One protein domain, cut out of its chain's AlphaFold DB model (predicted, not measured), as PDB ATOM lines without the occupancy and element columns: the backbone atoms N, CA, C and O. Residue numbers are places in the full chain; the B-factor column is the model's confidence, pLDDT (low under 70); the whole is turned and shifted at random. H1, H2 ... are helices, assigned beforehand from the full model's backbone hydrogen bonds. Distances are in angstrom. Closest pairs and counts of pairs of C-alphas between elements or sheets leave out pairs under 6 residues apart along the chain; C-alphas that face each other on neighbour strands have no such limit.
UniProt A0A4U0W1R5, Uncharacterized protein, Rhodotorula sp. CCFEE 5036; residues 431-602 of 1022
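Overview. This is residues 431 to 602 of the 1022 residues of an uncharacterized protein of Rhodotorula sp. CCFEE 5036 (UniProt A0A4U0W1R5). Two layers of helices pack on each other: H2, H5 and H8 lie side by side in one row, and over one side of that row H3, the long H7 and H9 run the same way, nearly parallel to one another and slantwise to the row, with H7 between H3 and H9. The stretch with H4 makes a loop whose residues 485 to 491 stick out, and the link through H6 swings far out before H7 folds back. The printed part has 172 residues with nine named helices, H1 to H9 in order, and no named strand; the class is all helix. H2, H3, H5, H7 and H8 form an up-and-down bundle, each running against the one before it. The whole is compact, with a radius of gyration of the C-alphas of 17.0 A and spans of 52 by 43 by 31 A.

Arrangement. The longest helix, H7, residues 536 to 565, touches H3, residues 464 to 475, the same way at a shallow tilt of 12 degrees; their closest C-alphas, Glu 464 and Trp 544, are 6.4 A apart. With residues 556 to 563 alone, H7 touches H8, residues 570 to 583, at a steep tilt of 44 degrees, a hairpin whose closest C-alphas are Val 563 and Ala 570, 4.7 A. The same residues of H7 alone touch H9, residues 590 to 601, at 8 degrees, closest at the C-alphas of Ala 560 and Val 596, 6.5 A. H5, residues 499 to 516, touches H8 at a shallow tilt of 6 degrees, the same way, closest at the C-alphas of Leu 510 and Cys 576, 6.1 A. H5 also touches H2, residues 439 to 459, the same way at 6 degrees, closest at the C-alphas of Ala 458 and Val 512, 5.6 A. H2 and H3 form a hairpin at 30 degrees. H1, residues 431 to 434, touches H2; H4, residues 485 to 488, and H6, residues 527 to 530, touch no helix. Every O i to N i+4 pair is within hydrogen-bond range in H2, H3, H5, H7, H8 and H9; H1, H4 and H6 are too short for such a pair.

Along the chain. H7 is 43.1 A long, from C-alpha 536 at (-48.437, 25.957, 0.003). H2 measures 29.8 A, H5 25.4 A and H8 20.0 A. H1 begins at C-alpha 431 (-19.614, 10.577, -7.045), and H9 ends at C-alpha 601 (-28.575, 20.829, -41.513). Residues 480 to 481 pair antiparallel with residues 495 to 496.

Size, cuts and confidence. The C-alphas farthest apart, of Asp 438 and Ala 528, are 53.0 A apart. The printed part has no cut, and no link is long. Mean pLDDT of the printed part is 82.8; residues 460 to 464, 482 to 493 and 528 are under 70.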
ATOM      1  N   ARG A 431     -21.074  10.592  -7.139       74.75
ATOM      2  CA  ARG A 431     -19.614  10.577  -7.045       74.75
ATOM      3  C   ARG A 431     -19.031   9.191  -6.732       74.75
ATOM      4  O   ARG A 431     -18.154   8.741  -7.457       74.75
ATOM      5  N   GLN A 432     -19.560   8.490  -5.726       75.25
ATOM      6  CA  GLN A 432     -19.097   7.146  -5.334       75.25
ATOM      7  C   GLN A 432     -19.262   6.123  -6.467       75.25
ATOM      8  O   GLN A 432     -18.477   5.186  -6.577       75.25
ATOM      9  N   LEU A 433     -20.279   6.307  -7.314       78.00
ATOM     10  CA  LEU A 433     -20.505   5.483  -8.497       78.00
ATOM     11  C   LEU A 433     -19.475   5.769  -9.600       78.00
ATOM     12  O   LEU A 433     -18.988   4.831 -10.222       78.00
ATOM     13  N   LEU A 434     -19.106   7.035  -9.824       79.62
ATOM     14  CA  LEU A 434     -18.092   7.419 -10.816       79.62
ATOM     15  C   LEU A 434     -16.654   7.078 -10.373       79.62
ATOM     16  O   LEU A 434     -15.809   6.792 -11.216       79.62
ATOM     17  N   GLU A 435     -16.381   7.041  -9.065       81.31
ATOM     18  CA  GLU A 435     -15.071   6.685  -8.489       81.31
ATOM     19  C   GLU A 435     -14.754   5.170  -8.527       81.31
ATOM     20  O   GLU A 435     -13.646   4.758  -8.173       81.31
ATOM     21  N   ILE A 436     -15.679   4.320  -9.002       83.75
ATOM     22  CA  ILE A 436     -15.423   2.888  -9.254       83.75
ATOM     23  C   ILE A 436     -14.306   2.745 -10.299       83.75
ATOM     24  O   ILE A 436     -14.419   3.272 -11.408       83.75
ATOM     25  N   LYS A 437     -13.235   2.011  -9.969       79.38
ATOM     26  CA  LYS A 437     -12.053   1.858 -10.839       79.38
ATOM     27  C   LYS A 437     -12.357   1.106 -12.141       79.38
ATOM     28  O   LYS A 437     -11.962   1.568 -13.207       79.38
ATOM     29  N   ASP A 438     -13.085  -0.006 -12.064       86.88
ATOM     30  CA  ASP A 438     -13.337  -0.881 -13.214       86.88
ATOM     31  C   ASP A 438     -14.401  -0.303 -14.157       86.88
ATOM     32  O   ASP A 438     -15.583  -0.243 -13.810       86.88
ATOM     33  N   LYS A 439     -14.011   0.073 -15.386       84.00
ATOM     34  CA  LYS A 439     -14.920   0.714 -16.359       84.00
ATOM     35  C   LYS A 439     -16.176  -0.123 -16.646       84.00
ATOM     36  O   LYS A 439     -17.281   0.418 -16.655       84.00
ATOM     37  N   LYS A 440     -16.029  -1.443 -16.837       86.81
ATOM     38  CA  LYS A 440     -17.160  -2.357 -17.110       86.81
ATOM     39  C   LYS A 440     -18.166  -2.378 -15.946       86.81
ATOM     40  O   LYS A 440     -19.370  -2.287 -16.181       86.81
ATOM     41  N   GLU A 441     -17.692  -2.410 -14.699       88.00
ATOM     42  CA  GLU A 441     -18.556  -2.405 -13.508       88.00
ATOM     43  C   GLU A 441     -19.182  -1.029 -13.242       88.00
ATOM     44  O   GLU A 441     -20.359  -0.940 -12.881       88.00
ATOM     45  N   ARG A 442     -18.427   0.052 -13.476       86.44
ATOM     46  CA  ARG A 442     -18.924   1.433 -13.417       86.44
ATOM     47  C   ARG A 442     -20.096   1.627 -14.380       86.44
ATOM     48  O   ARG A 442     -21.149   2.096 -13.962       86.44
ATOM     49  N   ILE A 443     -19.948   1.205 -15.640       87.69
ATOM     50  CA  ILE A 443     -21.008   1.272 -16.660       87.69
ATOM     51  C   ILE A 443     -22.213   0.403 -16.268       87.69
ATOM     52  O   ILE A 443     -23.351   0.850 -16.428       87.69
ATOM     53  N   ARG A 444     -22.000  -0.801 -15.708       89.19
ATOM     54  CA  ARG A 444     -23.093  -1.668 -15.233       89.19
ATOM     55  C   ARG A 444     -23.912  -1.001 -14.126       89.19
ATOM     56  O   ARG A 444     -25.117  -0.826 -14.299       89.19
ATOM     57  N   ARG A 445     -23.268  -0.548 -13.041       87.12
ATOM     58  CA  ARG A 445     -23.970   0.144 -11.942       87.12
ATOM     59  C   ARG A 445     -24.588   1.469 -12.379       87.12
ATOM     60  O   ARG A 445     -25.684   1.791 -11.935       87.12
ATOM     61  N   ALA A 446     -23.933   2.215 -13.272       86.75
ATOM     62  CA  ALA A 446     -24.504   3.423 -13.863       86.75
ATOM     63  C   ALA A 446     -25.816   3.124 -14.596       86.75
ATOM     64  O   ALA A 446     -26.798   3.833 -14.404       86.75
ATOM     65  N   ARG A 447     -25.852   2.058 -15.403       89.31
ATOM     66  CA  ARG A 447     -27.045   1.633 -16.143       89.31
ATOM     67  C   ARG A 447     -28.189   1.219 -15.217       89.31
ATOM     68  O   ARG A 447     -29.329   1.582 -15.486       89.31
ATOM     69  N   GLU A 448     -27.890   0.486 -14.147       90.50
ATOM     70  CA  GLU A 448     -28.870   0.078 -13.127       90.50
ATOM     71  C   GLU A 448     -29.453   1.302 -12.397       90.50
ATOM     72  O   GLU A 448     -30.668   1.505 -12.405       90.50
ATOM     73  N   GLU A 449     -28.599   2.192 -11.876       87.19
ATOM     74  CA  GLU A 449     -29.032   3.437 -11.228       87.19
ATOM     75  C   GLU A 449     -29.831   4.340 -12.175       87.19
ATOM     76  O   GLU A 449     -30.910   4.783 -11.796       87.19
ATOM     77  N   ILE A 450     -29.373   4.573 -13.412       89.38
ATOM     78  CA  ILE A 450     -30.102   5.374 -14.412       89.38
ATOM     79  C   ILE A 450     -31.480   4.760 -14.711       89.38
ATOM     80  O   ILE A 450     -32.472   5.487 -14.763       89.38
ATOM     81  N   ALA A 451     -31.568   3.434 -14.864       87.69
ATOM     82  CA  ALA A 451     -32.826   2.746 -15.152       87.69
ATOM     83  C   ALA A 451     -33.826   2.807 -13.986       87.69
ATOM     84  O   ALA A 451     -35.032   2.899 -14.226       87.69
ATOM     85  N   ASP A 452     -33.358   2.761 -12.736       87.69
ATOM     86  CA  ASP A 452     -34.227   2.904 -11.564       87.69
ATOM     87  C   ASP A 452     -34.575   4.377 -11.278       87.69
ATOM     88  O   ASP A 452     -35.723   4.665 -10.947       87.69
ATOM     89  N   LEU A 453     -33.639   5.319 -11.465       86.12
ATOM     90  CA  LEU A 453     -33.896   6.765 -11.366       86.12
ATOM     91  C   LEU A 453     -34.935   7.217 -12.399       86.12
ATOM     92  O   LEU A 453     -35.831   7.985 -12.062       86.12
ATOM     93  N   GLY A 454     -34.847   6.733 -13.643       84.38
ATOM     94  CA  GLY A 454     -35.827   7.040 -14.688       84.38
ATOM     95  C   GLY A 454     -37.215   6.478 -14.372       84.38
ATOM     96  O   GLY A 454     -38.218   7.174 -14.532       84.38
ATOM     97  N   ARG A 455     -37.279   5.246 -13.845       85.69
ATOM     98  CA  ARG A 455     -38.539   4.594 -13.451       85.69
ATOM     99  C   ARG A 455     -39.205   5.284 -12.257       85.69
ATOM    100  O   ARG A 455     -40.427   5.396 -12.232       85.69
ATOM    101  N   GLU A 456     -38.421   5.766 -11.292       84.12
ATOM    102  CA  GLU A 456     -38.923   6.594 -10.191       84.12
ATOM    103  C   GLU A 456     -39.359   7.980 -10.682       84.12
ATOM    104  O   GLU A 456     -40.471   8.390 -10.370       84.12
ATOM    105  N   ALA A 457     -38.556   8.668 -11.500       82.75
ATOM    106  CA  ALA A 457     -38.865  10.020 -11.975       82.75
ATOM    107  C   ALA A 457     -40.151  10.084 -12.823       82.75
ATOM    108  O   ALA A 457     -40.949  11.001 -12.632       82.75
ATOM    109  N   ALA A 458     -40.392   9.095 -13.692       80.19
ATOM    110  CA  ALA A 458     -41.659   8.961 -14.420       80.19
ATOM    111  C   ALA A 458     -42.829   8.531 -13.505       80.19
ATOM    112  O   ALA A 458     -43.977   8.904 -13.736       80.19
ATOM    113  N   GLY A 459     -42.554   7.760 -12.445       74.62
ATOM    114  CA  GLY A 459     -43.564   7.284 -11.494       74.62
ATOM    115  C   GLY A 459     -43.999   8.311 -10.437       74.62
ATOM    116  O   GLY A 459     -45.129   8.242  -9.955       74.62
ATOM    117  N   THR A 460     -43.138   9.265 -10.070       67.88
ATOM    118  CA  THR A 460     -43.394  10.287  -9.036       67.88
ATOM    119  C   THR A 460     -43.817  11.634  -9.626       67.88
ATOM    120  O   THR A 460     -43.264  12.674  -9.258       67.88
ATOM    121  N   GLY A 461     -44.773  11.621 -10.559       58.91
ATOM    122  CA  GLY A 461     -45.324  12.840 -11.161       58.91
ATOM    123  C   GLY A 461     -45.778  13.864 -10.108       58.91
ATOM    124  O   GLY A 461     -46.446  13.506  -9.139       58.91
ATOM    125  N   GLU A 462     -45.400  15.131 -10.317       57.88
ATOM    126  CA  GLU A 462     -45.772  16.305  -9.502       57.88
ATOM    127  C   GLU A 462     -45.280  16.300  -8.029       57.88
ATOM    128  O   GLU A 462     -46.053  16.251  -7.061       57.88
ATOM    129  N   GLY A 463     -43.961  16.457  -7.833       62.19
ATOM    130  CA  GLY A 463     -43.372  16.732  -6.513       62.19
ATOM    131  C   GLY A 463     -41.855  16.978  -6.497       62.19
ATOM    132  O   GLY A 463     -41.137  16.632  -7.435       62.19
ATOM    133  N   GLU A 464     -41.356  17.545  -5.390       62.72
ATOM    134  CA  GLU A 464     -39.931  17.869  -5.160       62.72
ATOM    135  C   GLU A 464     -38.995  16.659  -5.330       62.72
ATOM    136  O   GLU A 464     -37.886  16.790  -5.848       62.72
ATOM    137  N   GLY A 465     -39.454  15.465  -4.931       70.81
ATOM    138  CA  GLY A 465     -38.704  14.217  -5.088       70.81
ATOM    139  C   GLY A 465     -38.350  13.938  -6.552       70.81
ATOM    140  O   GLY A 465     -37.175  13.757  -6.870       70.81
ATOM    141  N   GLY A 466     -39.337  14.010  -7.451       76.75
ATOM    142  CA  GLY A 466     -39.132  13.845  -8.894       76.75
ATOM    143  C   GLY A 466     -38.179  14.891  -9.476       76.75
ATOM    144  O   GLY A 466     -37.289  14.555 -10.255       76.75
ATOM    145  N   LEU A 467     -38.284  16.148  -9.033       81.25
ATOM    146  CA  LEU A 467     -37.374  17.219  -9.451       81.25
ATOM    147  C   LEU A 467     -35.915  16.951  -9.031       81.25
ATOM    148  O   LEU A 467     -34.989  17.209  -9.799       81.25
ATOM    149  N   ASN A 468     -35.691  16.392  -7.841       82.94
ATOM    150  CA  ASN A 468     -34.351  16.022  -7.384       82.94
ATOM    151  C   ASN A 468     -33.800  14.776  -8.106       82.94
ATOM    152  O   ASN A 468     -32.609  14.745  -8.420       82.94
ATOM    153  N   LEU A 469     -34.651  13.810  -8.477       84.12
ATOM    154  CA  LEU A 469     -34.275  12.689  -9.353       84.12
ATOM    155  C   LEU A 469     -33.872  13.172 -10.761       84.12
ATOM    156  O   LEU A 469     -32.838  12.750 -11.281       84.12
ATOM    157  N   LEU A 470     -34.617  14.121 -11.343       86.06
ATOM    158  CA  LEU A 470     -34.272  14.769 -12.618       86.06
ATOM    159  C   LEU A 470     -32.933  15.521 -12.538       86.06
ATOM    160  O   LEU A 470     -32.091  15.370 -13.422       86.06
ATOM    161  N   ARG A 471     -32.688  16.278 -11.458       86.81
ATOM    162  CA  ARG A 471     -31.393  16.943 -11.198       86.81
ATOM    163  C   ARG A 471     -30.238  15.931 -11.100       86.81
ATOM    164  O   ARG A 471     -29.162  16.190 -11.639       86.81
ATOM    165  N   ARG A 472     -30.461  14.767 -10.470       85.75
ATOM    166  CA  ARG A 472     -29.482  13.668 -10.367       85.75
ATOM    167  C   ARG A 472     -29.183  13.036 -11.735       85.75
ATOM    168  O   ARG A 472     -28.011  12.910 -12.078       85.75
ATOM    169  N   LEU A 473     -30.195  12.735 -12.554       86.25
ATOM    170  CA  LEU A 473     -30.012  12.246 -13.936       86.25
ATOM    171  C   LEU A 473     -29.286  13.263 -14.834       86.25
ATOM    172  O   LEU A 473     -28.352  12.905 -15.550       86.25
ATOM    173  N   LEU A 474     -29.657  14.543 -14.751       87.50
ATOM    174  CA  LEU A 474     -29.016  15.628 -15.499       87.50
ATOM    175  C   LEU A 474     -27.513  15.742 -15.182       87.50
ATOM    176  O   LEU A 474     -26.714  15.988 -16.085       87.50
ATOM    177  N   SER A 475     -27.108  15.504 -13.929       85.62
ATOM    178  CA  SER A 475     -25.692  15.545 -13.525       85.62
ATOM    179  C   SER A 475     -24.814  14.483 -14.208       85.62
ATOM    180  O   SER A 475     -23.620  14.711 -14.388       85.62
ATOM    181  N   LEU A 476     -25.407  13.366 -14.654       85.69
ATOM    182  CA  LEU A 476     -24.736  12.306 -15.420       85.69
ATOM    183  C   LEU A 476     -24.663  12.599 -16.931       85.69
ATOM    184  O   LEU A 476     -23.968  11.890 -17.653       85.69
ATOM    185  N   CYS A 477     -25.357  13.631 -17.422       85.19
ATOM    186  CA  CYS A 477     -25.330  14.018 -18.836       85.19
ATOM    187  C   CYS A 477     -24.137  14.934 -19.178       85.19
ATOM    188  O   CYS A 477     -23.702  14.974 -20.329       85.19
ATOM    189  N   GLY A 478     -23.602  15.681 -18.207       81.19
ATOM    190  CA  GLY A 478     -22.486  16.614 -18.415       81.19
ATOM    191  C   GLY A 478     -21.125  15.918 -18.606       81.19
ATOM    192  O   GLY A 478     -20.943  14.802 -18.126       81.19
ATOM    193  N   PRO A 479     -20.144  16.558 -19.275       76.69
ATOM    194  CA  PRO A 479     -18.812  15.975 -19.488       76.69
ATOM    195  C   PRO A 479     -17.977  15.913 -18.199       76.69
ATOM    196  O   PRO A 479     -17.151  15.019 -18.025       76.69
ATOM    197  N   LYS A 480     -18.205  16.860 -17.283       79.81
ATOM    198  CA  LYS A 480     -17.574  16.943 -15.963       79.81
ATOM    199  C   LYS A 480     -18.663  16.907 -14.893       79.81
ATOM    200  O   LYS A 480     -19.439  17.860 -14.771       79.81
ATOM    201  N   PHE A 481     -18.705  15.836 -14.108       76.56
ATOM    202  CA  PHE A 481     -19.488  15.791 -12.883       76.56
ATOM    203  C   PHE A 481     -18.846  16.722 -11.853       76.56
ATOM    204  O   PHE A 481     -17.697  16.537 -11.444       76.56
ATOM    205  N   HIS A 482     -19.618  17.716 -11.431       67.12
ATOM    206  CA  HIS A 482     -19.287  18.573 -10.306       67.12
ATOM    207  C   HIS A 482     -20.164  18.153  -9.132       67.12
ATOM    208  O   HIS A 482     -21.374  17.983  -9.292       67.12
ATOM    209  N   SER A 483     -19.557  18.028  -7.954       59.59
ATOM    210  CA  SER A 483     -20.304  17.866  -6.710       59.59
ATOM    211  C   SER A 483     -21.164  19.118  -6.426       59.59
ATOM    212  O   SER A 483     -21.086  20.133  -7.139       59.59
ATOM    213  N   SER A 484     -22.026  19.046  -5.410       61.25
ATOM    214  CA  SER A 484     -22.956  20.131  -5.069       61.25
ATOM    215  C   SER A 484     -22.230  21.445  -4.740       61.25
ATOM    216  O   SER A 484     -21.009  21.482  -4.580       61.25
ATOM    217  N   SER A 485     -22.957  22.567  -4.698       52.47
ATOM    218  CA  SER A 485     -22.364  23.898  -4.472       52.47
ATOM    219  C   SER A 485     -21.478  23.940  -3.223       52.47
ATOM    220  O   SER A 485     -20.350  24.414  -3.314       52.47
ATOM    221  N   ALA A 486     -21.929  23.349  -2.113       50.91
ATOM    222  CA  ALA A 486     -21.156  23.241  -0.874       50.91
ATOM    223  C   ALA A 486     -19.841  22.450  -1.037       50.91
ATOM    224  O   ALA A 486     -18.821  22.813  -0.458       50.91
ATOM    225  N   ALA A 487     -19.839  21.395  -1.853       53.50
ATOM    226  CA  ALA A 487     -18.654  20.577  -2.104       53.50
ATOM    227  C   ALA A 487     -17.682  21.215  -3.117       53.50
ATOM    228  O   ALA A 487     -16.477  20.993  -3.041       53.50
ATOM    229  N   ARG A 488     -18.162  22.080  -4.023       51.62
ATOM    230  CA  ARG A 488     -17.272  22.930  -4.836       51.62
ATOM    231  C   ARG A 488     -16.513  23.949  -3.982       51.62
ATOM    232  O   ARG A 488     -15.325  24.140  -4.220       51.62
ATOM    233  N   SER A 489     -17.141  24.507  -2.945       52.09
ATOM    234  CA  SER A 489     -16.460  25.357  -1.954       52.09
ATOM    235  C   SER A 489     -15.368  24.622  -1.160       52.09
ATOM    236  O   SER A 489     -14.483  25.265  -0.610       52.09
ATOM    237  N   ALA A 490     -15.393  23.284  -1.124       56.19
ATOM    238  CA  ALA A 490     -14.371  22.447  -0.488       56.19
ATOM    239  C   ALA A 490     -13.198  22.064  -1.425       56.19
ATOM    240  O   ALA A 490     -12.368  21.232  -1.061       56.19
ATOM    241  N   GLY A 491     -13.114  22.642  -2.632       52.41
ATOM    242  CA  GLY A 491     -11.983  22.443  -3.553       52.41
ATOM    243  C   GLY A 491     -11.949  21.086  -4.269       52.41
ATOM    244  O   GLY A 491     -10.902  20.677  -4.776       52.41
ATOM    245  N   GLU A 492     -13.069  20.359  -4.315       62.03
ATOM    246  CA  GLU A 492     -13.113  19.010  -4.888       62.03
ATOM    247  C   GLU A 492     -12.936  18.996  -6.418       62.03
ATOM    248  O   GLU A 492     -13.613  19.712  -7.160       62.03
ATOM    249  N   LYS A 493     -12.044  18.126  -6.914       63.59
ATOM    250  CA  LYS A 493     -11.769  17.977  -8.352       63.59
ATOM    251  C   LYS A 493     -12.974  17.380  -9.088       63.59
ATOM    252  O   LYS A 493     -13.500  16.343  -8.690       63.59
ATOM    253  N   ALA A 494     -13.370  18.006 -10.196       71.44
ATOM    254  CA  ALA A 494     -14.444  17.509 -11.054       71.44
ATOM    255  C   ALA A 494     -14.061  16.180 -11.733       71.44
ATOM    256  O   ALA A 494     -12.939  16.023 -12.218       71.44
ATOM    257  N   ILE A 495     -15.007  15.243 -11.797       77.31
ATOM    258  CA  ILE A 495     -14.794  13.889 -12.332       77.31
ATOM    259  C   ILE A 495     -15.301  13.831 -13.775       77.31
ATOM    260  O   ILE A 495     -16.392  14.315 -14.070       77.31
ATOM    261  N   PHE A 496     -14.531  13.241 -14.689       78.69
ATOM    262  CA  PHE A 496     -14.977  13.024 -16.068       78.69
ATOM    263  C   PHE A 496     -15.974  11.858 -16.143       78.69
ATOM    264  O   PHE A 496     -15.749  10.819 -15.524       78.69
ATOM    265  N   VAL A 497     -17.068  12.018 -16.893       82.06
ATOM    266  CA  VAL A 497     -18.115  10.986 -17.029       82.06
ATOM    267  C   VAL A 497     -17.935  10.222 -18.342       82.06
ATOM    268  O   VAL A 497     -17.897  10.832 -19.410       82.06
ATOM    269  N   ASP A 498     -17.854   8.889 -18.279       84.69
ATOM    270  CA  ASP A 498     -17.679   8.033 -19.461       84.69
ATOM    271  C   ASP A 498     -18.778   8.250 -20.516       84.69
ATOM    272  O   ASP A 498     -19.966   8.351 -20.194       84.69
ATOM    273  N   ARG A 499     -18.388   8.257 -21.800       86.31
ATOM    274  CA  ARG A 499     -19.278   8.476 -22.956       86.31
ATOM    275  C   ARG A 499     -20.525   7.593 -22.917       86.31
ATOM    276  O   ARG A 499     -21.625   8.069 -23.181       86.31
ATOM    277  N   GLU A 500     -20.357   6.321 -22.578       88.44
ATOM    278  CA  GLU A 500     -21.431   5.331 -22.520       88.44
ATOM    279  C   GLU A 500     -22.464   5.675 -21.437       88.44
ATOM    280  O   GLU A 500     -23.669   5.575 -21.669       88.44
ATOM    281  N   ILE A 501     -22.001   6.152 -20.275       88.69
ATOM    282  CA  ILE A 501     -22.855   6.599 -19.167       88.69
ATOM    283  C   ILE A 501     -23.632   7.852 -19.580       88.69
ATOM    284  O   ILE A 501     -24.846   7.907 -19.388       88.69
ATOM    285  N   ARG A 502     -22.953   8.823 -20.207       90.06
ATOM    286  CA  ARG A 502     -23.573  10.063 -20.694       90.06
ATOM    287  C   ARG A 502     -24.673   9.792 -21.725       90.06
ATOM    288  O   ARG A 502     -25.771  10.321 -21.583       90.06
ATOM    289  N   ILE A 503     -24.422   8.925 -22.712       90.38
ATOM    290  CA  ILE A 503     -25.420   8.545 -23.732       90.38
ATOM    291  C   ILE A 503     -26.637   7.870 -23.082       90.38
ATOM    292  O   ILE A 503     -27.772   8.262 -23.359       90.38
ATOM    293  N   MET A 504     -26.427   6.904 -22.177       90.44
ATOM    294  CA  MET A 504     -27.531   6.256 -21.455       90.44
ATOM    295  C   MET A 504     -28.335   7.252 -20.605       90.44
ATOM    296  O   MET A 504     -29.566   7.177 -20.586       90.44
ATOM    297  N   ALA A 505     -27.668   8.198 -19.934       91.25
ATOM    298  CA  ALA A 505     -28.324   9.239 -19.144       91.25
ATOM    299  C   ALA A 505     -29.170  10.172 -20.026       91.25
ATOM    300  O   ALA A 505     -30.336  10.401 -19.711       91.25
ATOM    301  N   MET A 506     -28.635  10.643 -21.159       90.25
ATOM    302  CA  MET A 506     -29.337  11.548 -22.078       90.25
ATOM    303  C   MET A 506     -30.581  10.903 -22.706       90.25
ATOM    304  O   MET A 506     -31.643  11.525 -22.732       90.25
ATOM    305  N   VAL A 507     -30.489   9.647 -23.159       91.56
ATOM    306  CA  VAL A 507     -31.631   8.923 -23.753       91.56
ATOM    307  C   VAL A 507     -32.678   8.539 -22.697       91.56
ATOM    308  O   VAL A 507     -33.875   8.591 -22.974       91.56
ATOM    309  N   SER A 508     -32.268   8.224 -21.464       92.00
ATOM    310  CA  SER A 508     -33.225   7.962 -20.374       92.00
ATOM    311  C   SER A 508     -33.937   9.238 -19.920       92.00
ATOM    312  O   SER A 508     -35.144   9.228 -19.692       92.00
ATOM    313  N   LEU A 509     -33.210  10.354 -19.827       91.00
ATOM    314  CA  LEU A 509     -33.760  11.653 -19.442       91.00
ATOM    315  C   LEU A 509     -34.698  12.222 -20.523       91.00
ATOM    316  O   LEU A 509     -35.733  12.788 -20.183       91.00
ATOM    317  N   LEU A 510     -34.403  11.985 -21.808       92.19
ATOM    318  CA  LEU A 510     -35.329  12.211 -22.926       92.19
ATOM    319  C   LEU A 510     -36.674  11.502 -22.708       92.19
ATOM    320  O   LEU A 510     -37.716  12.147 -22.799       92.19
ATOM    321  N   ALA A 511     -36.656  10.197 -22.420       90.56
ATOM    322  CA  ALA A 511     -37.880   9.416 -22.238       90.56
ATOM    323  C   ALA A 511     -38.719   9.941 -21.060       90.56
ATOM    324  O   ALA A 511     -39.916  10.173 -21.210       90.56
ATOM    325  N   VAL A 512     -38.074  10.238 -19.923       90.25
ATOM    326  CA  VAL A 512     -38.752  10.847 -18.766       90.25
ATOM    327  C   VAL A 512     -39.325  12.225 -19.112       90.25
ATOM    328  O   VAL A 512     -40.439  12.531 -18.698       90.25
ATOM    329  N   PHE A 513     -38.628  13.061 -19.894       90.31
ATOM    330  CA  PHE A 513     -39.196  14.339 -20.338       90.31
ATOM    331  C   PHE A 513     -40.409  14.152 -21.261       90.31
ATOM    332  O   PHE A 513     -41.379  14.884 -21.100       90.31
ATOM    333  N   ILE A 514     -40.416  13.177 -22.176       89.69
ATOM    334  CA  ILE A 514     -41.585  12.915 -23.034       89.69
ATOM    335  C   ILE A 514     -42.821  12.564 -22.188       89.69
ATOM    336  O   ILE A 514     -43.893  13.112 -22.448       89.69
ATOM    337  N   ASP A 515     -42.669  11.753 -21.138       87.81
ATOM    338  CA  ASP A 515     -43.762  11.395 -20.220       87.81
ATOM    339  C   ASP A 515     -44.189  12.552 -19.290       87.81
ATOM    340  O   ASP A 515     -45.383  12.769 -19.079       87.81
ATOM    341  N   VAL A 516     -43.233  13.308 -18.732       86.50
ATOM    342  CA  VAL A 516     -43.475  14.305 -17.664       86.50
ATOM    343  C   VAL A 516     -43.822  15.706 -18.196       86.50
ATOM    344  O   VAL A 516     -44.469  16.483 -17.494       86.50
ATOM    345  N   VAL A 517     -43.411  16.064 -19.417       85.75
ATOM    346  CA  VAL A 517     -43.643  17.409 -19.978       85.75
ATOM    347  C   VAL A 517     -45.130  17.636 -20.307       85.75
ATOM    348  O   VAL A 517     -45.700  16.867 -21.093       85.75
ATOM    349  N   PRO A 518     -45.764  18.706 -19.784       83.19
ATOM    350  CA  PRO A 518     -47.151  19.031 -20.098       83.19
ATOM    351  C   PRO A 518     -47.328  19.448 -21.566       83.19
ATOM    352  O   PRO A 518     -46.421  19.977 -22.203       83.19
ATOM    353  N   GLY A 519     -48.539  19.264 -22.095       76.94
ATOM    354  CA  GLY A 519     -48.926  19.703 -23.445       76.94
ATOM    355  C   GLY A 519     -49.210  21.206 -23.579       76.94
ATOM    356  O   GLY A 519     -49.891  21.605 -24.514       76.94
ATOM    357  N   TYR A 520     -48.754  22.028 -22.630       82.38
ATOM    358  CA  TYR A 520     -48.916  23.482 -22.629       82.38
ATOM    359  C   TYR A 520     -47.597  24.161 -22.253       82.38
ATOM    360  O   TYR A 520     -46.770  23.603 -21.528       82.38
ATOM    361  N   ARG A 521     -47.402  25.390 -22.737       84.00
ATOM    362  CA  ARG A 521     -46.221  26.198 -22.429       84.00
ATOM    363  C   ARG A 521     -46.339  26.801 -21.027       84.00
ATOM    364  O   ARG A 521     -47.306  27.495 -20.728       84.00
ATOM    365  N   ILE A 522     -45.335  26.575 -20.185       85.00
ATOM    366  CA  ILE A 522     -45.233  27.173 -18.847       85.00
ATOM    367  C   ILE A 522     -44.757  28.627 -19.005       85.00
ATOM    368  O   ILE A 522     -43.755  28.877 -19.685       85.00
ATOM    369  N   ARG A 523     -45.468  29.589 -18.402       80.44
ATOM    370  CA  ARG A 523     -45.074  31.009 -18.377       80.44
ATOM    371  C   ARG A 523     -44.076  31.252 -17.245       80.44
ATOM    372  O   ARG A 523     -44.259  30.744 -16.143       80.44
ATOM    373  N   GLU A 524     -43.060  32.068 -17.495       76.50
ATOM    374  CA  GLU A 524     -42.244  32.643 -16.423       76.50
ATOM    375  C   GLU A 524     -43.095  33.682 -15.669       76.50
ATOM    376  O   GLU A 524     -43.724  34.544 -16.290       76.50
ATOM    377  N   LEU A 525     -43.176  33.565 -14.339       75.62
ATOM    378  CA  LEU A 525     -43.969  34.482 -13.517       75.62
ATOM    379  C   LEU A 525     -43.294  35.857 -13.468       75.62
ATOM    380  O   LEU A 525     -42.096  35.946 -13.199       75.62
ATOM    381  N   SER A 526     -44.071  36.920 -13.669       73.06
ATOM    382  CA  SER A 526     -43.609  38.298 -13.451       73.06
ATOM    383  C   SER A 526     -43.326  38.553 -11.967       73.06
ATOM    384  O   SER A 526     -43.898  37.888 -11.107       73.06
ATOM    385  N   GLU A 527     -42.465  39.518 -11.652       70.69
ATOM    386  CA  GLU A 527     -42.004  39.801 -10.278       70.69
ATOM    387  C   GLU A 527     -43.176  40.047  -9.313       70.69
ATOM    388  O   GLU A 527     -43.338  39.298  -8.348       70.69
ATOM    389  N   ALA A 528     -44.123  40.906  -9.701       67.25
ATOM    390  CA  ALA A 528     -45.377  41.130  -8.973       67.25
ATOM    391  C   ALA A 528     -46.276  39.878  -8.793       67.25
ATOM    392  O   ALA A 528     -47.144  39.865  -7.928       67.25
ATOM    393  N   GLU A 529     -46.109  38.800  -9.575       74.56
ATOM    394  CA  GLU A 529     -46.809  37.518  -9.343       74.56
ATOM    395  C   GLU A 529     -46.030  36.564  -8.422       74.56
ATOM    396  O   GLU A 529     -46.617  35.615  -7.883       74.56
ATOM    397  N   ARG A 530     -44.717  36.778  -8.271       73.81
ATOM    398  CA  ARG A 530     -43.811  35.994  -7.417       73.81
ATOM    399  C   ARG A 530     -43.874  36.468  -5.966       73.81
ATOM    400  O   ARG A 530     -43.825  35.623  -5.078       73.81
ATOM    401  N   GLU A 531     -44.049  37.770  -5.754       72.38
ATOM    402  CA  GLU A 531     -44.211  38.416  -4.441       72.38
ATOM    403  C   GLU A 531     -45.571  38.124  -3.783       72.38
ATOM    404  O   GLU A 531     -45.669  38.051  -2.559       72.38
ATOM    405  N   VAL A 532     -46.625  37.896  -4.578       81.25
ATOM    406  CA  VAL A 532     -47.950  37.525  -4.053       81.25
ATOM    407  C   VAL A 532     -47.873  36.193  -3.303       81.25
ATOM    408  O   VAL A 532     -47.665  35.131  -3.902       81.25
ATOM    409  N   GLN A 533     -48.112  36.250  -1.990       71.06
ATOM    410  CA  GLN A 533     -48.194  35.072  -1.131       71.06
ATOM    411  C   GLN A 533     -49.298  34.124  -1.619       71.06
ATOM    412  O   GLN A 533     -50.478  34.470  -1.684       71.06
ATOM    413  N   VAL A 534     -48.911  32.892  -1.944       79.62
ATOM    414  CA  VAL A 534     -49.809  31.840  -2.434       79.62
ATOM    415  C   VAL A 534     -49.816  30.640  -1.497       79.62
ATOM    416  O   VAL A 534     -48.827  30.330  -0.839       79.62
ATOM    417  N   SER A 535     -50.942  29.919  -1.462       84.19
ATOM    418  CA  SER A 535     -51.074  28.705  -0.645       84.19
ATOM    419  C   SER A 535     -49.967  27.680  -0.939       84.19
ATOM    420  O   SER A 535     -49.553  27.528  -2.088       84.19
ATOM    421  N   GLN A 536     -49.550  26.919   0.079       82.19
ATOM    422  CA  GLN A 536     -48.437  25.957   0.003       82.19
ATOM    423  C   GLN A 536     -48.518  24.985  -1.192       82.19
ATOM    424  O   GLN A 536     -47.496  24.658  -1.788       82.19
ATOM    425  N   LEU A 537     -49.723  24.559  -1.596       80.69
ATOM    426  CA  LEU A 537     -49.919  23.708  -2.778       80.69
ATOM    427  C   LEU A 537     -49.515  24.413  -4.084       80.69
ATOM    428  O   LEU A 537     -48.841  23.816  -4.920       80.69
ATOM    429  N   VAL A 538     -49.892  25.686  -4.236       82.56
ATOM    430  CA  VAL A 538     -49.553  26.521  -5.399       82.56
ATOM    431  C   VAL A 538     -48.078  26.922  -5.365       82.56
ATOM    432  O   VAL A 538     -47.433  26.916  -6.408       82.56
ATOM    433  N   ALA A 539     -47.512  27.199  -4.186       82.19
ATOM    434  CA  ALA A 539     -46.073  27.433  -4.029       82.19
ATOM    435  C   ALA A 539     -45.250  26.211  -4.482       82.19
ATOM    436  O   ALA A 539     -44.356  26.339  -5.317       82.19
ATOM    437  N   ARG A 540     -45.619  25.007  -4.023       83.06
ATOM    438  CA  ARG A 540     -44.970  23.745  -4.415       83.06
ATOM    439  C   ARG A 540     -45.122  23.444  -5.910       83.06
ATOM    440  O   ARG A 540     -44.179  22.961  -6.531       83.06
ATOM    441  N   GLN A 541     -46.285  23.738  -6.501       82.94
ATOM    442  CA  GLN A 541     -46.481  23.622  -7.949       82.94
ATOM    443  C   GLN A 541     -45.582  24.607  -8.710       82.94
ATOM    444  O   GLN A 541     -44.873  24.188  -9.620       82.94
ATOM    445  N   ARG A 542     -45.528  25.882  -8.293       84.12
ATOM    446  CA  ARG A 542     -44.633  26.896  -8.875       84.12
ATOM    447  C   ARG A 542     -43.160  26.477  -8.794       84.12
ATOM    448  O   ARG A 542     -42.454  26.635  -9.787       84.12
ATOM    449  N   GLU A 543     -42.669  25.941  -7.672       84.38
ATOM    450  CA  GLU A 543     -41.272  25.467  -7.594       84.38
ATOM    451  C   GLU A 543     -41.032  24.234  -8.479       84.38
ATOM    452  O   GLU A 543     -39.992  24.154  -9.138       84.38
ATOM    453  N   TRP A 544     -41.991  23.305  -8.568       85.00
ATOM    454  CA  TRP A 544     -41.884  22.148  -9.462       85.00
ATOM    455  C   TRP A 544     -41.865  22.555 -10.943       85.00
ATOM    456  O   TRP A 544     -40.985  22.104 -11.674       85.00
ATOM    457  N   GLU A 545     -42.756  23.449 -11.379       87.19
ATOM    458  CA  GLU A 545     -42.822  23.947 -12.763       87.19
ATOM    459  C   GLU A 545     -41.555  24.727 -13.148       87.19
ATOM    460  O   GLU A 545     -40.903  24.400 -14.142       87.19
ATOM    461  N   ASN A 546     -41.130  25.697 -12.326       86.88
ATOM    462  CA  ASN A 546     -39.881  26.435 -12.555       86.88
ATOM    463  C   ASN A 546     -38.650  25.508 -12.502       86.88
ATOM    464  O   ASN A 546     -37.704  25.661 -13.277       86.88
ATOM    465  N   GLY A 547     -38.663  24.505 -11.619       87.19
ATOM    466  CA  GLY A 547     -37.627  23.481 -11.524       87.19
ATOM    467  C   GLY A 547     -37.547  22.585 -12.763       87.19
ATOM    468  O   GLY A 547     -36.445  22.310 -13.250       87.19
ATOM    469  N   LEU A 548     -38.693  22.164 -13.301       88.12
ATOM    470  CA  LEU A 548     -38.796  21.377 -14.529       88.12
ATOM    471  C   LEU A 548     -38.278  22.182 -15.727       88.12
ATOM    472  O   LEU A 548     -37.402  21.706 -16.445       88.12
ATOM    473  N   VAL A 549     -38.722  23.432 -15.889       89.31
ATOM    474  CA  VAL A 549     -38.241  24.329 -16.956       89.31
ATOM    475  C   VAL A 549     -36.733  24.596 -16.822       89.31
ATOM    476  O   VAL A 549     -36.017  24.559 -17.823       89.31
ATOM    477  N   SER A 550     -36.206  24.779 -15.604       89.88
ATOM    478  CA  SER A 550     -34.767  24.990 -15.359       89.88
ATOM    479  C   SER A 550     -33.907  23.752 -15.653       89.88
ATOM    480  O   SER A 550     -32.817  23.876 -16.215       89.88
ATOM    481  N   THR A 551     -34.368  22.551 -15.286       89.69
ATOM    482  CA  THR A 551     -33.649  21.294 -15.583       89.69
ATOM    483  C   THR A 551     -33.719  20.941 -17.067       89.69
ATOM    484  O   THR A 551     -32.705  20.553 -17.644       89.69
ATOM    485  N   TYR A 552     -34.870  21.159 -17.706       91.31
ATOM    486  CA  TYR A 552     -35.057  20.979 -19.144       91.31
ATOM    487  C   TYR A 552     -34.206  21.958 -19.967       91.31
ATOM    488  O   TYR A 552     -33.497  21.524 -20.871       91.31
ATOM    489  N   LYS A 553     -34.161  23.251 -19.604       91.94
ATOM    490  CA  LYS A 553     -33.262  24.242 -20.229       91.94
ATOM    491  C   LYS A 553     -31.804  23.766 -20.217       91.94
ATOM    492  O   LYS A 553     -31.170  23.722 -21.267       91.94
ATOM    493  N   LYS A 554     -31.308  23.317 -19.060       91.31
ATOM    494  CA  LYS A 554     -29.936  22.797 -18.900       91.31
ATOM    495  C   LYS A 554     -29.679  21.512 -19.690       91.31
ATOM    496  O   LYS A 554     -28.579  21.317 -20.197       91.31
ATOM    497  N   PHE A 555     -30.679  20.640 -19.831       91.94
ATOM    498  CA  PHE A 555     -30.582  19.469 -20.707       91.94
ATOM    499  C   PHE A 555     -30.438  19.875 -22.180       91.94
ATOM    500  O   PHE A 555     -29.554  19.368 -22.870       91.94
ATOM    501  N   LEU A 556     -31.249  20.830 -22.649       92.25
ATOM    502  CA  LEU A 556     -31.140  21.367 -24.008       92.25
ATOM    503  C   LEU A 556     -29.799  22.068 -24.248       92.25
ATOM    504  O   LEU A 556     -29.226  21.897 -25.318       92.25
ATOM    505  N   GLU A 557     -29.273  22.803 -23.266       92.25
ATOM    506  CA  GLU A 557     -27.951  23.447 -23.333       92.25
ATOM    507  C   GLU A 557     -26.818  22.414 -23.492       92.25
ATOM    508  O   GLU A 557     -25.963  22.587 -24.360       92.25
ATOM    509  N   ILE A 558     -26.848  21.302 -22.742       90.56
ATOM    510  CA  ILE A 558     -25.882  20.195 -22.893       90.56
ATOM    511  C   ILE A 558     -26.004  19.543 -24.280       90.56
ATOM    512  O   ILE A 558     -24.997  19.356 -24.961       90.56
ATOM    513  N   CYS A 559     -27.223  19.230 -24.730       90.94
ATOM    514  CA  CYS A 559     -27.450  18.662 -26.061       90.94
ATOM    515  C   CYS A 559     -26.965  19.608 -27.176       90.94
ATOM    516  O   CYS A 559     -26.286  19.175 -28.105       90.94
ATOM    517  N   ALA A 560     -27.266  20.904 -27.073       90.88
ATOM    518  CA  ALA A 560     -26.845  21.913 -28.040       90.88
ATOM    519  C   ALA A 560     -25.318  22.093 -28.074       90.88
ATOM    520  O   ALA A 560     -24.763  22.262 -29.160       90.88
ATOM    521  N   ALA A 561     -24.636  22.012 -26.924       90.69
ATOM    522  CA  ALA A 561     -23.177  22.059 -26.845       90.69
ATOM    523  C   ALA A 561     -22.527  20.869 -27.572       90.69
ATOM    524  O   ALA A 561     -21.727  21.083 -28.480       90.69
ATOM    525  N   GLU A 562     -22.938  19.630 -27.279       89.25
ATOM    526  CA  GLU A 562     -22.391  18.427 -27.937       89.25
ATOM    527  C   GLU A 562     -22.630  18.439 -29.462       89.25
ATOM    528  O   GLU A 562     -21.743  18.075 -30.240       89.25
ATOM    529  N   VAL A 563     -23.799  18.917 -29.918       88.31
ATOM    530  CA  VAL A 563     -24.081  19.110 -31.354       88.31
ATOM    531  C   VAL A 563     -23.212  20.224 -31.950       88.31
ATOM    532  O   VAL A 563     -22.702  20.061 -33.065       88.31
ATOM    533  N   LYS A 564     -22.999  21.334 -31.231       87.50
ATOM    534  CA  LYS A 564     -22.135  22.442 -31.668       87.50
ATOM    535  C   LYS A 564     -20.683  21.984 -31.816       87.50
ATOM    536  O   LYS A 564     -20.099  22.247 -32.865       87.50
ATOM    537  N   GLU A 565     -20.147  21.263 -30.840       85.25
ATOM    538  CA  GLU A 565     -18.767  20.754 -30.816       85.25
ATOM    539  C   GLU A 565     -18.538  19.564 -31.763       85.25
ATOM    540  O   GLU A 565     -17.400  19.269 -32.112       85.25
ATOM    541  N   ASN A 566     -19.608  18.909 -32.234       81.56
ATOM    542  CA  ASN A 566     -19.549  17.704 -33.077       81.56
ATOM    543  C   ASN A 566     -18.816  16.519 -32.413       81.56
ATOM    544  O   ASN A 566     -18.166  15.715 -33.077       81.56
ATOM    545  N   SER A 567     -18.958  16.422 -31.093       83.62
ATOM    546  CA  SER A 567     -18.457  15.334 -30.250       83.62
ATOM    547  C   SER A 567     -19.001  13.958 -30.676       83.62
ATOM    548  O   SER A 567     -20.056  13.851 -31.302       83.62
ATOM    549  N   ALA A 568     -18.347  12.874 -30.247       83.69
ATOM    550  CA  ALA A 568     -18.809  11.495 -30.449       83.69
ATOM    551  C   ALA A 568     -20.136  11.144 -29.723       83.69
ATOM    552  O   ALA A 568     -20.579   9.991 -29.775       83.69
ATOM    553  N   LEU A 569     -20.760  12.100 -29.021       85.75
ATOM    554  CA  LEU A 569     -22.128  12.019 -28.493       85.75
ATOM    555  C   LEU A 569     -23.150  12.785 -29.359       85.75
ATOM    556  O   LEU A 569     -24.354  12.635 -29.146       85.75
ATOM    557  N   ALA A 570     -22.711  13.580 -30.342       86.69
ATOM    558  CA  ALA A 570     -23.581  14.419 -31.165       86.69
ATOM    559  C   ALA A 570     -24.737  13.657 -31.851       86.69
ATOM    560  O   ALA A 570     -25.833  14.211 -31.859       86.69
ATOM    561  N   PRO A 571     -24.589  12.406 -32.344       89.31
ATOM    562  CA  PRO A 571     -25.722  11.642 -32.878       89.31
ATOM    563  C   PRO A 571     -26.817  11.363 -31.837       89.31
ATOM    564  O   PRO A 571     -28.002  11.502 -32.132       89.31
ATOM    565  N   ALA A 572     -26.437  11.043 -30.594       89.38
ATOM    566  CA  ALA A 572     -27.387  10.838 -29.500       89.38
ATOM    567  C   ALA A 572     -28.052  12.161 -29.077       89.38
ATOM    568  O   ALA A 572     -29.260  12.200 -28.851       89.38
ATOM    569  N   ALA A 573     -27.292  13.260 -29.043       91.81
ATOM    570  CA  ALA A 573     -27.832  14.594 -28.778       91.81
ATOM    571  C   ALA A 573     -28.816  15.054 -29.874       91.81
ATOM    572  O   ALA A 573     -29.897  15.549 -29.556       91.81
ATOM    573  N   VAL A 574     -28.492  14.832 -31.156       91.69
ATOM    574  CA  VAL A 574     -29.401  15.067 -32.291       91.69
ATOM    575  C   VAL A 574     -30.666  14.225 -32.152       91.69
ATOM    576  O   VAL A 574     -31.756  14.780 -32.271       91.69
ATOM    577  N   HIS A 575     -30.546  12.928 -31.851       91.88
ATOM    578  CA  HIS A 575     -31.695  12.051 -31.627       91.88
ATOM    579  C   HIS A 575     -32.614  12.604 -30.524       91.88
ATOM    580  O   HIS A 575     -33.804  12.788 -30.762       91.88
ATOM    581  N   CYS A 576     -32.070  12.967 -29.354       92.69
ATOM    582  CA  CYS A 576     -32.844  13.582 -28.270       92.69
ATOM    583  C   CYS A 576     -33.588  14.855 -28.710       92.69
ATOM    584  O   CYS A 576     -34.780  14.995 -28.434       92.69
ATOM    585  N   LEU A 577     -32.917  15.767 -29.416       92.56
ATOM    586  CA  LEU A 577     -33.517  17.019 -29.889       92.56
ATOM    587  C   LEU A 577     -34.608  16.775 -30.952       92.56
ATOM    588  O   LEU A 577     -35.663  17.409 -30.911       92.56
ATOM    589  N   CYS A 578     -34.394  15.825 -31.866       92.38
ATOM    590  CA  CYS A 578     -35.360  15.465 -32.906       92.38
ATOM    591  C   CYS A 578     -36.597  14.754 -32.333       92.38
ATOM    592  O   CYS A 578     -37.716  15.068 -32.733       92.38
ATOM    593  N   SER A 579     -36.426  13.841 -31.370       92.19
ATOM    594  CA  SER A 579     -37.543  13.185 -30.675       92.19
ATOM    595  C   SER A 579     -38.395  14.181 -29.881       92.19
ATOM    596  O   SER A 579     -39.618  14.114 -29.957       92.19
ATOM    597  N   LEU A 580     -37.779  15.144 -29.176       91.12
ATOM    598  CA  LEU A 580     -38.523  16.162 -28.419       91.12
ATOM    599  C   LEU A 580     -39.451  16.997 -29.310       91.12
ATOM    600  O   LEU A 580     -40.612  17.183 -28.956       91.12
ATOM    601  N   ILE A 581     -38.979  17.452 -30.477       89.12
ATOM    602  CA  ILE A 581     -39.832  18.192 -31.422       89.12
ATOM    603  C   ILE A 581     -40.966  17.323 -31.979       89.12
ATOM    604  O   ILE A 581     -42.068  17.825 -32.170       89.12
ATOM    605  N   ARG A 582     -40.726  16.032 -32.238       89.31
ATOM    606  CA  ARG A 582     -41.745  15.145 -32.821       89.31
ATOM    607  C   ARG A 582     -42.875  14.795 -31.846       89.31
ATOM    608  O   ARG A 582     -44.013  14.662 -32.287       89.31
ATOM    609  N   GLU A 583     -42.575  14.681 -30.552       88.75
ATOM    610  CA  GLU A 583     -43.560  14.331 -29.513       88.75
ATOM    611  C   GLU A 583     -44.184  15.554 -28.810       88.75
ATOM    612  O   GLU A 583     -45.330  15.489 -28.362       88.75
ATOM    613  N   LYS A 584     -43.442  16.665 -28.661       86.12
ATOM    614  CA  LYS A 584     -43.846  17.858 -27.883       86.12
ATOM    615  C   LYS A 584     -43.430  19.184 -28.573       86.12
ATOM    616  O   LYS A 584     -42.702  19.977 -27.968       86.12
ATOM    617  N   PRO A 585     -43.892  19.474 -29.808       83.25
ATOM    618  CA  PRO A 585     -43.459  20.650 -30.581       83.25
ATOM    619  C   PRO A 585     -43.843  22.003 -29.955       83.25
ATOM    620  O   PRO A 585     -43.145  22.992 -30.158       83.25
ATOM    621  N   ASP A 586     -44.932  22.062 -29.183       81.62
ATOM    622  CA  ASP A 586     -45.486  23.307 -28.626       81.62
ATOM    623  C   ASP A 586     -44.897  23.710 -27.250       81.62
ATOM    624  O   ASP A 586     -45.264  24.744 -26.683       81.62
ATOM    625  N   PHE A 587     -43.982  22.912 -26.680       86.75
ATOM    626  CA  PHE A 587     -43.430  23.155 -25.340       86.75
ATOM    627  C   PHE A 587     -42.355  24.266 -25.301       86.75
ATOM    628  O   PHE A 587     -41.869  24.772 -26.319       86.75
ATOM    629  N   ASN A 588     -41.968  24.680 -24.089       85.69
ATOM    630  CA  ASN A 588     -40.919  25.670 -23.841       85.69
ATOM    631  C   ASN A 588     -39.626  25.360 -24.626       85.69
ATOM    632  O   ASN A 588     -39.226  24.212 -24.789       85.69
ATOM    633  N   PHE A 589     -38.951  26.414 -25.093       88.12
ATOM    634  CA  PHE A 589     -37.694  26.363 -25.857       88.12
ATOM    635  C   PHE A 589     -37.704  25.596 -27.197       88.12
ATOM    636  O   PHE A 589     -36.639  25.484 -27.799       88.12
ATOM    637  N   ALA A 590     -38.851  25.156 -27.736       87.06
ATOM    638  CA  ALA A 590     -38.917  24.497 -29.054       87.06
ATOM    639  C   ALA A 590     -38.209  25.288 -30.179       87.06
ATOM    640  O   ALA A 590     -37.486  24.711 -30.990       87.06
ATOM    641  N   VAL A 591     -38.318  26.624 -30.164       89.50
ATOM    642  CA  VAL A 591     -37.574  27.563 -31.033       89.50
ATOM    643  C   VAL A 591     -36.056  27.341 -30.998       89.50
ATOM    644  O   VAL A 591     -35.410  27.322 -32.044       89.50
ATOM    645  N   ASN A 592     -35.480  27.120 -29.817       91.31
ATOM    646  CA  ASN A 592     -34.041  26.904 -29.650       91.31
ATOM    647  C   ASN A 592     -33.632  25.528 -30.201       91.31
ATOM    648  O   ASN A 592     -32.556  25.384 -30.777       91.31
ATOM    649  N   ILE A 593     -34.501  24.522 -30.059       91.56
ATOM    650  CA  ILE A 593     -34.282  23.178 -30.610       91.56
ATOM    651  C   ILE A 593     -34.319  23.224 -32.146       91.56
ATOM    652  O   ILE A 593     -33.424  22.684 -32.798       91.56
ATOM    653  N   MET A 594     -35.297  23.933 -32.725       91.38
ATOM    654  CA  MET A 594     -35.383  24.179 -34.170       91.38
ATOM    655  C   MET A 594     -34.133  24.895 -34.699       91.38
ATOM    656  O   MET A 594     -33.580  24.482 -35.715       91.38
ATOM    657  N   ASP A 595     -33.656  25.933 -34.006       92.38
ATOM    658  CA  ASP A 595     -32.448  26.674 -34.382       92.38
ATOM    659  C   ASP A 595     -31.194  25.778 -34.403       92.38
ATOM    660  O   ASP A 595     -30.441  25.808 -35.378       92.38
ATOM    661  N   VAL A 596     -31.006  24.912 -33.400       92.12
ATOM    662  CA  VAL A 596     -29.896  23.940 -33.362       92.12
ATOM    663  C   VAL A 596     -30.002  22.903 -34.488       92.12
ATOM    664  O   VAL A 596     -29.005  22.627 -35.158       92.12
ATOM    665  N   ILE A 597     -31.197  22.358 -34.742       92.06
ATOM    666  CA  ILE A 597     -31.441  21.368 -35.808       92.06
ATOM    667  C   ILE A 597     -31.199  21.975 -37.194       92.06
ATOM    668  O   ILE A 597     -30.481  21.393 -38.009       92.06
ATOM    669  N   VAL A 598     -31.713  23.179 -37.458       91.69
ATOM    670  CA  VAL A 598     -31.487  23.868 -38.735       91.69
ATOM    671  C   VAL A 598     -30.004  24.233 -38.888       91.69
ATOM    672  O   VAL A 598     -29.415  23.950 -39.931       91.69
ATOM    673  N   LYS A 599     -29.329  24.725 -37.839       90.31
ATOM    674  CA  LYS A 599     -27.868  24.954 -37.856       90.31
ATOM    675  C   LYS A 599     -27.050  23.677 -38.092       90.31
ATOM    676  O   LYS A 599     -25.978  23.773 -38.695       90.31
ATOM    677  N   ARG A 600     -27.531  22.495 -37.681       88.12
ATOM    678  CA  ARG A 600     -26.915  21.200 -38.030       88.12
ATOM    679  C   ARG A 600     -27.092  20.885 -39.517       88.12
ATOM    680  O   ARG A 600     -26.098  20.593 -40.168       88.12
ATOM    681  N   LEU A 601     -28.299  21.033 -40.076       86.62
ATOM    682  CA  LEU A 601     -28.575  20.829 -41.513       86.62
ATOM    683  C   LEU A 601     -27.721  21.715 -42.443       86.62
ATOM    684  O   LEU A 601     -27.484  21.349 -43.590       86.62
ATOM    685  N   GLY A 602     -27.241  22.862 -41.955       84.19
ATOM    686  CA  GLY A 602     -26.354  23.776 -42.683       84.19
ATOM    687  C   GLY A 602     -24.855  23.483 -42.582       84.19
ATOM    688  O   GLY A 602     -24.061  24.397 -42.826       84.19
TER     689      GLY A 602